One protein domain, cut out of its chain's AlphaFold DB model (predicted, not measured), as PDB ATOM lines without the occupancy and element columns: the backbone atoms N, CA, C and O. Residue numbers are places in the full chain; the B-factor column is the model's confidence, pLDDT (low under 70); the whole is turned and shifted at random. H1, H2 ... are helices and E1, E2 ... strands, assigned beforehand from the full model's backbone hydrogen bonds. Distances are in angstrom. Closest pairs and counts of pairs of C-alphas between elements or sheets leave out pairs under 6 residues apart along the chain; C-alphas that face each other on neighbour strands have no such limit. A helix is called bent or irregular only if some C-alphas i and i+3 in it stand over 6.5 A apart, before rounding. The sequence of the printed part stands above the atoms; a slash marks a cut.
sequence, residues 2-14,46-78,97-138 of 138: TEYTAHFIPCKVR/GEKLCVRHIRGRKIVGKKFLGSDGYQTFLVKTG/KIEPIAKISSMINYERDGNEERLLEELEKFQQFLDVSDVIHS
ATOM      1  N   THR A   2     203.133 212.688 282.640       86.31
ATOM      2  CA  THR A   2     201.872 211.983 282.904       86.31
ATOM      3  C   THR A   2     200.753 212.598 282.070       86.31
ATOM      4  O   THR A   2     200.703 213.823 281.917       86.31
ATOM      5  N   GLU A   3     199.887 211.754 281.516       90.12
ATOM      6  CA  GLU A   3     198.716 212.175 280.750       90.12
ATOM      7  C   GLU A   3     197.453 212.011 281.592       90.12
ATOM      8  O   GLU A   3     197.286 211.003 282.277       90.12
ATOM      9  N   TYR A   4     196.563 212.999 281.528       91.06
ATOM     10  CA  TYR A   4     195.284 212.977 282.231       91.06
ATOM     11  C   TYR A   4     194.123 213.323 281.301       91.06
ATOM     12  O   TYR A   4     194.283 214.027 280.303       91.06
ATOM     13  N   THR A   5     192.932 212.866 281.684       90.06
ATOM     14  CA  THR A   5     191.666 213.367 281.143       90.06
ATOM     15  C   THR A   5     191.101 214.415 282.095       90.06
ATOM     16  O   THR A   5     191.030 214.180 283.300       90.06
ATOM     17  N   ALA A   6     190.706 215.571 281.567       92.50
ATOM     18  CA  ALA A   6     190.030 216.603 282.342       92.50
ATOM     19  C   ALA A   6     188.505 216.469 282.202       92.50
ATOM     20  O   ALA A   6     187.978 216.387 281.091       92.50
ATOM     21  N   HIS A   7     187.804 216.480 283.335       93.00
ATOM     22  CA  HIS A   7     186.345 216.409 283.409       93.00
ATOM     23  C   HIS A   7     185.799 217.727 283.971       93.00
ATOM     24  O   HIS A   7     186.103 218.089 285.108       93.00
ATOM     25  N   PHE A   8     184.979 218.435 283.194       94.12
ATOM     26  CA  PHE A   8     184.326 219.679 283.612       94.12
ATOM     27  C   PHE A   8     182.882 219.385 284.000       94.12
ATOM     28  O   PHE A   8     182.052 219.092 283.146       94.12
ATOM     29  N   ILE A   9     182.586 219.412 285.299       94.06
ATOM     30  CA  ILE A   9     181.289 218.981 285.832       94.06
ATOM     31  C   ILE A   9     180.393 220.160 286.220       94.06
ATOM     32  O   ILE A   9     180.894 221.163 286.731       94.06
ATOM     33  N   PRO A  10     179.057 220.041 286.078       94.75
ATOM     34  CA  PRO A  10     178.114 221.130 286.342       94.75
ATOM     35  C   PRO A  10     177.809 221.278 287.844       94.75
ATOM     36  O   PRO A  10     176.662 221.480 288.255       94.75
ATOM     37  N   CYS A  11     178.815 221.121 288.707       91.56
ATOM     38  CA  CYS A  11     178.671 221.277 290.148       91.56
ATOM     39  C   CYS A  11     179.980 221.712 290.822       91.56
ATOM     40  O   CYS A  11     181.081 221.474 290.337       91.56
ATOM     41  N   LYS A  12     179.852 222.366 291.984       92.38
ATOM     42  CA  LYS A  12     180.999 222.818 292.777       92.38
ATOM     43  C   LYS A  12     181.474 221.710 293.716       92.38
ATOM     44  O   LYS A  12     180.761 221.344 294.654       92.38
ATOM     45  N   VAL A  13     182.709 221.254 293.525       91.19
ATOM     46  CA  VAL A  13     183.434 220.430 294.503       91.19
ATOM     47  C   VAL A  13     184.115 221.367 295.501       91.19
ATOM     48  O   VAL A  13     184.735 222.352 295.115       91.19
ATOM     49  N   ARG A  14     183.922 221.133 296.806       90.81
ATOM     50  CA  ARG A  14     184.474 222.007 297.864       90.81
ATOM     51  C   ARG A  14     185.925 221.689 298.217       90.81
ATOM     52  O   ARG A  14     186.592 222.524 298.814       90.81
ATOM     53  N   GLY A  46     172.773 213.527 266.128       71.94
ATOM     54  CA  GLY A  46     173.699 212.488 265.651       71.94
ATOM     55  C   GLY A  46     175.050 212.464 266.373       71.94
ATOM     56  O   GLY A  46     175.910 211.653 266.030       71.94
ATOM     57  N   GLU A  47     175.242 213.307 267.388       74.06
ATOM     58  CA  GLU A  47     176.456 213.310 268.187       74.06
ATOM     59  C   GLU A  47     176.348 212.371 269.388       74.06
ATOM     60  O   GLU A  47     175.362 212.361 270.127       74.06
ATOM     61  N   LYS A  48     177.407 211.588 269.605       81.31
ATOM     62  CA  LYS A  48     177.490 210.629 270.705       81.31
ATOM     63  C   LYS A  48     177.783 211.355 272.017       81.31
ATOM     64  O   LYS A  48     178.903 211.823 272.238       81.31
ATOM     65  N   LEU A  49     176.794 211.404 272.906       85.50
ATOM     66  CA  LEU A  49     176.955 211.922 274.261       85.50
ATOM     67  C   LEU A  49     177.334 210.795 275.227       85.50
ATOM     68  O   LEU A  49     176.952 209.635 275.068       85.50
ATOM     69  N   CYS A  50     178.110 211.130 276.254       86.94
ATOM     70  CA  CYS A  50     178.426 210.227 277.348       86.94
ATOM     71  C   CYS A  50     177.557 210.543 278.567       86.94
ATOM     72  O   CYS A  50     177.500 211.678 279.033       86.94
ATOM     73  N   VAL A  51     176.887 209.528 279.106       88.75
ATOM     74  CA  VAL A  51     176.019 209.679 280.277       88.75
ATOM     75  C   VAL A  51     176.757 209.218 281.526       88.75
ATOM     76  O   VAL A  51     177.243 208.087 281.585       88.75
ATOM     77  N   ARG A  52     176.832 210.070 282.548       89.12
ATOM     78  CA  ARG A  52     177.420 209.747 283.856       89.12
ATOM     79  C   ARG A  52     176.466 210.099 284.979       89.12
ATOM     80  O   ARG A  52     175.470 210.790 284.785       89.12
ATOM     81  N   HIS A  53     176.797 209.623 286.173       90.12
ATOM     82  CA  HIS A  53     176.075 209.968 287.384       90.12
ATOM     83  C   HIS A  53     177.053 210.495 288.419       90.12
ATOM     84  O   HIS A  53     178.021 209.817 288.742       90.12
ATOM     85  N   ILE A  54     176.784 211.676 288.970       90.12
ATOM     86  CA  ILE A  54     177.532 212.230 290.103       90.12
ATOM     87  C   ILE A  54     176.548 212.463 291.236       90.12
ATOM     88  O   ILE A  54     175.560 213.181 291.068       90.12
ATOM     89  N   ARG A  55     176.807 211.848 292.397       87.62
ATOM     90  CA  ARG A  55     175.965 211.980 293.603       87.62
ATOM     91  C   ARG A  55     174.476 211.725 293.316       87.62
ATOM     92  O   ARG A  55     173.606 212.485 293.737       87.62
ATOM     93  N   GLY A  56     174.203 210.675 292.540       88.75
ATOM     94  CA  GLY A  56     172.851 210.256 292.161       88.75
ATOM     95  C   GLY A  56     172.165 211.120 291.096       88.75
ATOM     96  O   GLY A  56     170.977 210.932 290.857       88.75
ATOM     97  N   ARG A  57     172.866 212.065 290.456       91.19
ATOM     98  CA  ARG A  57     172.306 212.907 289.385       91.19
ATOM     99  C   ARG A  57     172.905 212.552 288.036       91.19
ATOM    100  O   ARG A  57     174.129 212.517 287.922       91.19
ATOM    101  N   LYS A  58     172.043 212.344 287.038       91.44
ATOM    102  CA  LYS A  58     172.439 212.152 285.641       91.44
ATOM    103  C   LYS A  58     173.065 213.441 285.100       91.44
ATOM    104  O   LYS A  58     172.532 214.535 285.298       91.44
ATOM    105  N   ILE A  59     174.204 213.288 284.443       93.38
ATOM    106  CA  ILE A  59     174.877 214.322 283.664       93.38
ATOM    107  C   ILE A  59     175.208 213.750 282.290       93.38
ATOM    108  O   ILE A  59     175.494 212.559 282.147       93.38
ATOM    109  N   VAL A  60     175.176 214.612 281.292       92.75
ATOM    110  CA  VAL A  60     175.476 214.304 279.896       92.75
ATOM    111  C   VAL A  60     176.725 215.071 279.516       92.75
ATOM    112  O   VAL A  60     176.877 216.223 279.907       92.75
ATOM    113  N   GLY A  61     177.661 214.439 278.824       92.50
ATOM    114  CA  GLY A  61     178.916 215.079 278.467       92.50
ATOM    115  C   GLY A  61     179.350 214.785 277.052       92.50
ATOM    116  O   GLY A  61     179.039 213.736 276.493       92.50
ATOM    117  N   LYS A  62     180.117 215.707 276.488       91.06
ATOM    118  CA  LYS A  62     180.701 215.578 275.161       91.06
ATOM    119  C   LYS A  62     182.201 215.774 275.280       91.06
ATOM    120  O   LYS A  62     182.684 216.706 275.932       91.06
ATOM    121  N   LYS A  63     182.940 214.847 274.676       90.00
ATOM    122  CA  LYS A  63     184.383 214.983 274.531       90.00
ATOM    123  C   LYS A  63     184.642 216.103 273.532       90.00
ATOM    124  O   LYS A  63     184.102 216.078 272.430       90.00
ATOM    125  N   PHE A  64     185.478 217.051 273.918       86.56
ATOM    126  CA  PHE A  64     185.986 218.080 273.028       86.56
ATOM    127  C   PHE A  64     187.505 218.029 273.122       86.56
ATOM    128  O   PHE A  64     188.079 217.984 274.211       86.56
ATOM    129  N   LEU A  65     188.167 217.913 271.978       74.94
ATOM    130  CA  LEU A  65     189.607 218.099 271.923       74.94
ATOM    131  C   LEU A  65     189.869 219.578 271.632       74.94
ATOM    132  O   LEU A  65     189.035 220.230 271.008       74.94
ATOM    133  N   GLY A  66     191.019 220.098 272.062       61.38
ATOM    134  CA  GLY A  66     191.547 221.299 271.412       61.38
ATOM    135  C   GLY A  66     191.715 221.000 269.923       61.38
ATOM    136  O   GLY A  66     192.057 219.866 269.582       61.38
ATOM    137  N   SER A  67     191.421 221.968 269.059       58.53
ATOM    138  CA  SER A  67     191.534 221.823 267.605       58.53
ATOM    139  C   SER A  67     192.883 221.233 267.189       58.53
ATOM    140  O   SER A  67     193.885 221.351 267.904       58.53
ATOM    141  N   ASP A  68     192.912 220.596 266.017       65.69
ATOM    142  CA  ASP A  68     194.147 220.123 265.394       65.69
ATOM    143  C   ASP A  68     195.181 221.260 265.380       65.69
ATOM    144  O   ASP A  68     195.010 222.265 264.697       65.69
ATOM    145  N   GLY A  69     196.236 221.127 266.188       77.00
ATOM    146  CA  GLY A  69     197.266 222.160 266.364       77.00
ATOM    147  C   GLY A  69     197.487 222.611 267.810       77.00
ATOM    148  O   GLY A  69     198.556 223.137 268.120       77.00
ATOM    149  N   TYR A  70     196.550 222.338 268.721       84.25
ATOM    150  CA  TYR A  70     196.654 222.768 270.115       84.25
ATOM    151  C   TYR A  70     197.142 221.661 271.052       84.25
ATOM    152  O   TYR A  70     196.792 220.486 270.929       84.25
ATOM    153  N   GLN A  71     197.939 222.053 272.048       88.75
ATOM    154  CA  GLN A  71     198.346 221.183 273.150       88.75
ATOM    155  C   GLN A  71     197.894 221.776 274.480       88.75
ATOM    156  O   GLN A  71     198.158 222.939 274.782       88.75
ATOM    157  N   THR A  72     197.234 220.957 275.295       90.94
ATOM    158  CA  THR A  72     196.704 221.372 276.593       90.94
ATOM    159  C   THR A  72     197.548 220.801 277.726       90.94
ATOM    160  O   THR A  72     197.867 219.608 277.752       90.94
ATOM    161  N   PHE A  73     197.878 221.648 278.699       92.12
ATOM    162  CA  PHE A  73     198.703 221.290 279.848       92.12
ATOM    163  C   PHE A  73     198.043 221.720 281.157       92.12
ATOM    164  O   PHE A  73     197.464 222.801 281.250       92.12
ATOM    165  N   LEU A  74     198.184 220.888 282.187       91.69
ATOM    166  CA  LEU A  74     197.958 221.290 283.569       91.69
ATOM    167  C   LEU A  74     199.223 221.978 284.076       91.69
ATOM    168  O   LEU A  74     200.302 221.386 284.031       91.69
ATOM    169  N   VAL A  75     199.094 223.205 284.574       92.56
ATOM    170  CA  VAL A  75     200.233 224.022 285.010       92.56
ATOM    171  C   VAL A  75     200.174 224.318 286.504       92.56
ATOM    172  O   VAL A  75     199.098 224.503 287.072       92.56
ATOM    173  N   LYS A  76     201.343 224.381 287.145       88.31
ATOM    174  CA  LYS A  76     201.509 224.916 288.494       88.31
ATOM    175  C   LYS A  76     201.866 226.387 288.378       88.31
ATOM    176  O   LYS A  76     202.820 226.729 287.678       88.31
ATOM    177  N   THR A  77     201.149 227.239 289.095       83.94
ATOM    178  CA  THR A  77     201.583 228.611 289.347       83.94
ATOM    179  C   THR A  77     202.293 228.643 290.697       83.94
ATOM    180  O   THR A  77     201.730 228.261 291.722       83.94
ATOM    181  N   GLY A  78     203.568 229.027 290.701       68.56
ATOM    182  CA  GLY A  78     204.303 229.296 291.934       68.56
ATOM    183  C   GLY A  78     204.258 230.782 292.266       68.56
ATOM    184  O   GLY A  78     204.676 231.599 291.447       68.56
ATOM    185  N   LYS A  97     206.429 231.821 287.870       75.25
ATOM    186  CA  LYS A  97     206.944 230.690 287.100       75.25
ATOM    187  C   LYS A  97     205.774 229.746 286.820       75.25
ATOM    188  O   LYS A  97     205.177 229.205 287.752       75.25
ATOM    189  N   ILE A  98     205.422 229.605 285.543       84.44
ATOM    190  CA  ILE A  98     204.413 228.657 285.068       84.44
ATOM    191  C   ILE A  98     205.154 227.377 284.691       84.44
ATOM    192  O   ILE A  98     205.950 227.374 283.753       84.44
ATOM    193  N   GLU A  99     204.915 226.297 285.431       88.56
ATOM    194  CA  GLU A  99     205.549 225.001 285.176       88.56
ATOM    195  C   GLU A  99     204.495 223.972 284.749       88.56
ATOM    196  O   GLU A  99     203.541 223.734 285.499       88.56
ATOM    197  N   PRO A 100     204.623 223.339 283.569       90.75
ATOM    198  CA  PRO A 100     203.697 222.299 283.152       90.75
ATOM    199  C   PRO A 100     203.926 221.029 283.981       90.75
ATOM    200  O   PRO A 100     205.012 220.455 283.992       90.75
ATOM    201  N   ILE A 101     202.882 220.582 284.674       92.06
ATOM    202  CA  ILE A 101     202.900 219.396 285.538       92.06
ATOM    203  C   ILE A 101     202.521 218.152 284.735       92.06
ATOM    204  O   ILE A 101     203.084 217.074 284.924       92.06
ATOM    205  N   ALA A 102     201.536 218.289 283.846       93.81
ATOM    206  CA  ALA A 102     200.982 217.168 283.109       93.81
ATOM    207  C   ALA A 102     200.351 217.602 281.788       93.81
ATOM    208  O   ALA A 102     199.978 218.763 281.618       93.81
ATOM    209  N   LYS A 103     200.229 216.658 280.858       93.31
ATOM    210  CA  LYS A 103     199.540 216.868 279.584       93.31
ATOM    211  C   LYS A 103     198.089 216.415 279.719       93.31
ATOM    212  O   LYS A 103     197.819 215.385 280.333       93.31
ATOM    213  N   ILE A 104     197.165 217.168 279.136       92.94
ATOM    214  CA  ILE A 104     195.760 216.770 279.053       92.94
ATOM    215  C   ILE A 104     195.529 216.141 277.680       92.94
ATOM    216  O   ILE A 104     195.669 216.810 276.660       92.94
ATOM    217  N   SER A 105     195.227 214.842 277.651       89.62
ATOM    218  CA  SER A 105     195.016 214.082 276.409       89.62
ATOM    219  C   SER A 105     193.564 214.119 275.931       89.62
ATOM    220  O   SER A 105     193.281 213.885 274.758       89.62
ATOM    221  N   SER A 106     192.630 214.413 276.836       88.31
ATOM    222  CA  SER A 106     191.204 214.490 276.544       88.31
ATOM    223  C   SER A 106     190.523 215.454 277.506       88.31
ATOM    224  O   SER A 106     190.845 215.485 278.694       88.31
ATOM    225  N   MET A 107     189.548 216.205 277.004       91.69
ATOM    226  CA  MET A 107     188.679 217.053 277.809       91.69
ATOM    227  C   MET A 107     187.227 216.656 277.569       91.69
ATOM    228  O   MET A 107     186.829 216.342 276.447       91.69
ATOM    229  N   ILE A 108     186.439 216.613 278.637       92.38
ATOM    230  CA  ILE A 108     185.019 216.275 278.564       92.38
ATOM    231  C   ILE A 108     184.249 217.339 279.324       92.38
ATOM    232  O   ILE A 108     184.467 217.520 280.525       92.38
ATOM    233  N   ASN A 109     183.359 218.037 278.623       94.88
ATOM    234  CA  ASN A 109     182.442 218.979 279.246       94.88
ATOM    235  C   ASN A 109     181.126 218.269 279.540       94.88
ATOM    236  O   ASN A 109     180.601 217.589 278.659       94.88
ATOM    237  N   TYR A 110     180.622 218.409 280.763       94.56
ATOM    238  CA  TYR A 110     179.357 217.832 281.196       94.56
ATOM    239  C   TYR A 110     178.345 218.918 281.539       94.56
ATOM    240  O   TYR A 110     178.678 219.960 282.100       94.56
ATOM    241  N   GLU A 111     177.078 218.612 281.313       95.75
ATOM    242  CA  GLU A 111     175.941 219.423 281.708       95.75
ATOM    243  C   GLU A 111     174.860 218.531 282.344       95.75
ATOM    244  O   GLU A 111     174.933 217.298 282.335       95.75
ATOM    245  N   ARG A 112     173.892 219.156 283.010       94.69
ATOM    246  CA  ARG A 112     172.733 218.462 283.576       94.69
ATOM    247  C   ARG A 112     171.872 217.855 282.465       94.69
ATOM    248  O   ARG A 112     171.754 218.432 281.394       94.69
ATOM    249  N   ASP A 113     171.255 216.718 282.769       91.62
ATOM    250  CA  ASP A 113     170.236 216.087 281.920       91.62
ATOM    251  C   ASP A 113     169.140 217.097 281.524       91.62
ATOM    252  O   ASP A 113     168.657 217.845 282.385       91.62
ATOM    253  N   GLY A 114     168.784 217.135 280.238       90.75
ATOM    254  CA  GLY A 114     167.817 218.079 279.665       90.75
ATOM    255  C   GLY A 114     168.403 219.417 279.190       90.75
ATOM    256  O   GLY A 114     167.647 220.302 278.799       90.75
ATOM    257  N   ASN A 115     169.725 219.592 279.249       94.38
ATOM    258  CA  ASN A 115     170.442 220.780 278.767       94.38
ATOM    259  C   ASN A 115     171.494 220.412 277.696       94.38
ATOM    260  O   ASN A 115     172.534 221.066 277.578       94.38
ATOM    261  N   GLU A 116     171.251 219.349 276.934       92.50
ATOM    262  CA  GLU A 116     172.145 218.833 275.895       92.50
ATOM    263  C   GLU A 116     172.431 219.901 274.829       92.50
ATOM    264  O   GLU A 116     173.584 220.089 274.450       92.50
ATOM    265  N   GLU A 117     171.415 220.657 274.399       92.50
ATOM    266  CA  GLU A 117     171.575 221.730 273.404       92.50
ATOM    267  C   GLU A 117     172.572 222.790 273.879       92.50
ATOM    268  O   GLU A 117     173.500 223.144 273.157       92.50
ATOM    269  N   ARG A 118     172.460 223.221 275.140       93.81
ATOM    270  CA  ARG A 118     173.387 224.188 275.736       93.81
ATOM    271  C   ARG A 118     174.820 223.654 275.779       93.81
ATOM    272  O   ARG A 118     175.756 224.418 275.561       93.81
ATOM    273  N   LEU A 119     175.006 222.364 276.072       94.19
ATOM    274  CA  LEU A 119     176.327 221.735 276.022       94.19
ATOM    275  C   LEU A 119     176.924 221.828 274.610       94.19
ATOM    276  O   LEU A 119     178.101 222.158 274.478       94.19
ATOM    277  N   LEU A 120     176.124 221.555 273.576       92.25
ATOM    278  CA  LEU A 120     176.570 221.647 272.186       92.25
ATOM    279  C   LEU A 120     176.895 223.088 271.788       92.25
ATOM    280  O   LEU A 120     177.986 223.333 271.282       92.25
ATOM    281  N   GLU A 121     176.006 224.036 272.090       94.00
ATOM    282  CA  GLU A 121     176.196 225.458 271.783       94.00
ATOM    283  C   GLU A 121     177.469 226.032 272.416       94.00
ATOM    284  O   GLU A 121     178.207 226.772 271.771       94.00
ATOM    285  N   GLU A 122     177.746 225.726 273.685       93.81
ATOM    286  CA  GLU A 122     178.930 226.261 274.369       93.81
ATOM    287  C   GLU A 122     180.229 225.670 273.809       93.81
ATOM    288  O   GLU A 122     181.227 226.381 273.681       93.81
ATOM    289  N   LEU A 123     180.221 224.387 273.434       92.62
ATOM    290  CA  LEU A 123     181.364 223.763 272.770       92.62
ATOM    291  C   LEU A 123     181.571 224.317 271.358       92.62
ATOM    292  O   LEU A 123     182.712 224.535 270.956       92.62
ATOM    293  N   GLU A 124     180.490 224.595 270.632       92.44
ATOM    294  CA  GLU A 124     180.556 225.235 269.321       92.44
ATOM    295  C   GLU A 124     181.128 226.654 269.426       92.44
ATOM    296  O   GLU A 124     182.070 226.985 268.710       92.44
ATOM    297  N   LYS A 125     180.645 227.474 270.370       93.94
ATOM    298  CA  LYS A 125     181.192 228.821 270.627       93.94
ATOM    299  C   LYS A 125     182.675 228.777 270.979       93.94
ATOM    300  O   LYS A 125     183.436 229.633 270.533       93.94
ATOM    301  N   PHE A 126     183.092 227.797 271.782       92.38
ATOM    302  CA  PHE A 126     184.501 227.616 272.121       92.38
ATOM    303  C   PHE A 126     185.341 227.278 270.885       92.38
ATOM    304  O   PHE A 126     186.400 227.873 270.697       92.38
ATOM    305  N   GLN A 127     184.859 226.387 270.017       90.56
ATOM    306  CA  GLN A 127     185.555 226.065 268.772       90.56
ATOM    307  C   GLN A 127     185.634 227.276 267.836       90.56
ATOM    308  O   GLN A 127     186.717 227.619 267.374       90.56
ATOM    309  N   GLN A 128     184.520 227.988 267.641       91.50
ATOM    310  CA  GLN A 128     184.480 229.214 266.840       91.50
ATOM    311  C   GLN A 128     185.471 230.266 267.355       91.50
ATOM    312  O   GLN A 128     186.098 230.967 266.563       91.50
ATOM    313  N   PHE A 129     185.637 230.381 268.675       92.31
ATOM    314  CA  PHE A 129     186.633 231.273 269.261       92.31
ATOM    315  C   PHE A 129     188.063 230.886 268.864       92.31
ATOM    316  O   PHE A 129     188.837 231.771 268.493       92.31
ATOM    317  N   LEU A 130     188.411 229.596 268.921       90.44
ATOM    318  CA  LEU A 130     189.729 229.119 268.492       90.44
ATOM    319  C   LEU A 130     189.953 229.415 267.007       90.44
ATOM    320  O   LEU A 130     190.953 230.035 266.659       90.44
ATOM    321  N   ASP A 131     188.975 229.084 266.162       89.62
ATOM    322  CA  ASP A 131     189.062 229.286 264.714       89.62
ATOM    323  C   ASP A 131     189.258 230.772 264.361       89.62
ATOM    324  O   ASP A 131     190.106 231.131 263.544       89.62
ATOM    325  N   VAL A 132     188.500 231.667 265.003       92.62
ATOM    326  CA  VAL A 132     188.638 233.118 264.806       92.62
ATOM    327  C   VAL A 132     189.990 233.626 265.312       92.62
ATOM    328  O   VAL A 132     190.608 234.463 264.653       92.62
ATOM    329  N   SER A 133     190.465 233.133 266.457       90.69
ATOM    330  CA  SER A 133     191.781 233.496 266.994       90.69
ATOM    331  C   SER A 133     192.903 233.095 266.036       90.69
ATOM    332  O   SER A 133     193.818 233.888 265.811       90.69
ATOM    333  N   ASP A 134     192.812 231.907 265.437       88.88
ATOM    334  CA  ASP A 134     193.786 231.428 264.458       88.88
ATOM    335  C   ASP A 134     193.811 232.315 263.214       88.88
ATOM    336  O   ASP A 134     194.882 232.716 262.773       88.88
ATOM    337  N   VAL A 135     192.643 232.705 262.695       92.06
ATOM    338  CA  VAL A 135     192.540 233.593 261.521       92.06
ATOM    339  C   VAL A 135     193.072 235.005 261.795       92.06
ATOM    340  O   VAL A 135     193.636 235.633 260.905       92.06
ATOM    341  N   ILE A 136     192.876 235.543 263.002       94.31
ATOM    342  CA  ILE A 136     193.335 236.901 263.347       94.31
ATOM    343  C   ILE A 136     194.857 236.958 263.510       94.31
ATOM    344  O   ILE A 136     195.467 237.988 263.217       94.31
ATOM    345  N   HIS A 137     195.455 235.885 264.027       90.06
ATOM    346  CA  HIS A 137     196.863 235.853 264.418       90.06
ATOM    347  C   HIS A 137     197.766 235.052 263.464       90.06
ATOM    348  O   HIS A 137     198.967 234.957 263.734       90.06
ATOM    349  N   SER A 138     197.218 234.517 262.365       76.06
ATOM    350  CA  SER A 138     197.969 233.960 261.228       76.06
ATOM    351  C   SER A 138     198.624 235.047 260.381       76.06
ATOM    352  O   SER A 138     199.811 234.880 260.024       76.06
TER     353      SER A 138
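This is residues 2 to 14, 46 to 78 and 97 to 138 of the 138 residues of an uncharacterized protein of Zygotorulaspora mrakii (UniProt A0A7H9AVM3). One long, bent strand, E5, is the spine of a strongly twisted sheet, and a single long helix, H1, folds back over one face of that sheet along the later part of E5. E4 pairs with the first part of E5, E1 with a later part and E3 with its last residues, while E2 joins E3 as a hairpin at the edge; the last turns of H1, residues 132 to 137, stick out free. The printed part has 88 residues, with five named strands and one named helix in the order E1 E2 E3 E4 E5 H1, of mixed class. The sheet is mixed and branched, E1 and E5 being parallel and the other neighbour pairs antiparallel. The whole is loose, with a radius of gyration of the C-alphas of 15.0 A and spans of 40 by 32 by 20 A.

E1, residues 3 to 8, is an edge strand, parallel to its neighbour E5, residues 97 to 112, with 45 degrees between their directions; N 6 and O 106 are 2.9 A apart, within hydrogen-bond range. E2, residues 50 to 54, forms a hairpin with E3, residues 57 to 64, at 137 degrees, with N 52 and O 59 at 2.9 A. E3 is also antiparallel to E5, at 125 degrees, with N 62 and O 109 at 2.9 A. E4, residues 72 to 78, is antiparallel to E5, at 126 degrees, with N 74 and O 102 at 2.8 A. E1 lies on one side of E5, and E3 and E4 on the other side. E5 bends by 79 degrees at residue 103; it pairs with E4 over residues 97 to 104 and with E3 over 107 to 112. E2 and E4 are apart. H1, residues 116 to 137, is on the sheet at a height over the sheet of 8.4 A. It lies over E5 and runs along the strands, at 8 degrees to E5 on the local plane; their closest C-alphas, those of Glu 111 and Leu 119, are 6.2 A apart. Within H1 every O i to N i+4 pair is within hydrogen-bond range.

E1 begins at C-alpha 3, (198.716, 212.175, 280.750), and is 16.5 A long. E2 measures 12.9 A, E3 21.9 A and E4 18.9 A. E5 measures 36.5 A and ends at C-alpha 112, (172.733, 218.462, 283.576). H1 measures 32.1 A and ends at C-alpha 137, (196.863, 235.853, 264.418).

The two C-alphas farthest apart, those of Gly 56 and Ser 138, are 46.4 A apart. Residues 15 to 45 are not printed, with 35.3 A from C-alpha 14 to C-alpha 46; residues 79 to 96 are not printed either, with 5.7 A from C-alpha 78 to C-alpha 97. Of the links that are printed whole, E2 to E3 and E5 to H1 are tight and E3 to E4 is short. The mean pLDDT of the printed part is 88.7; residues 66 to 68 and residue 78 are under 70.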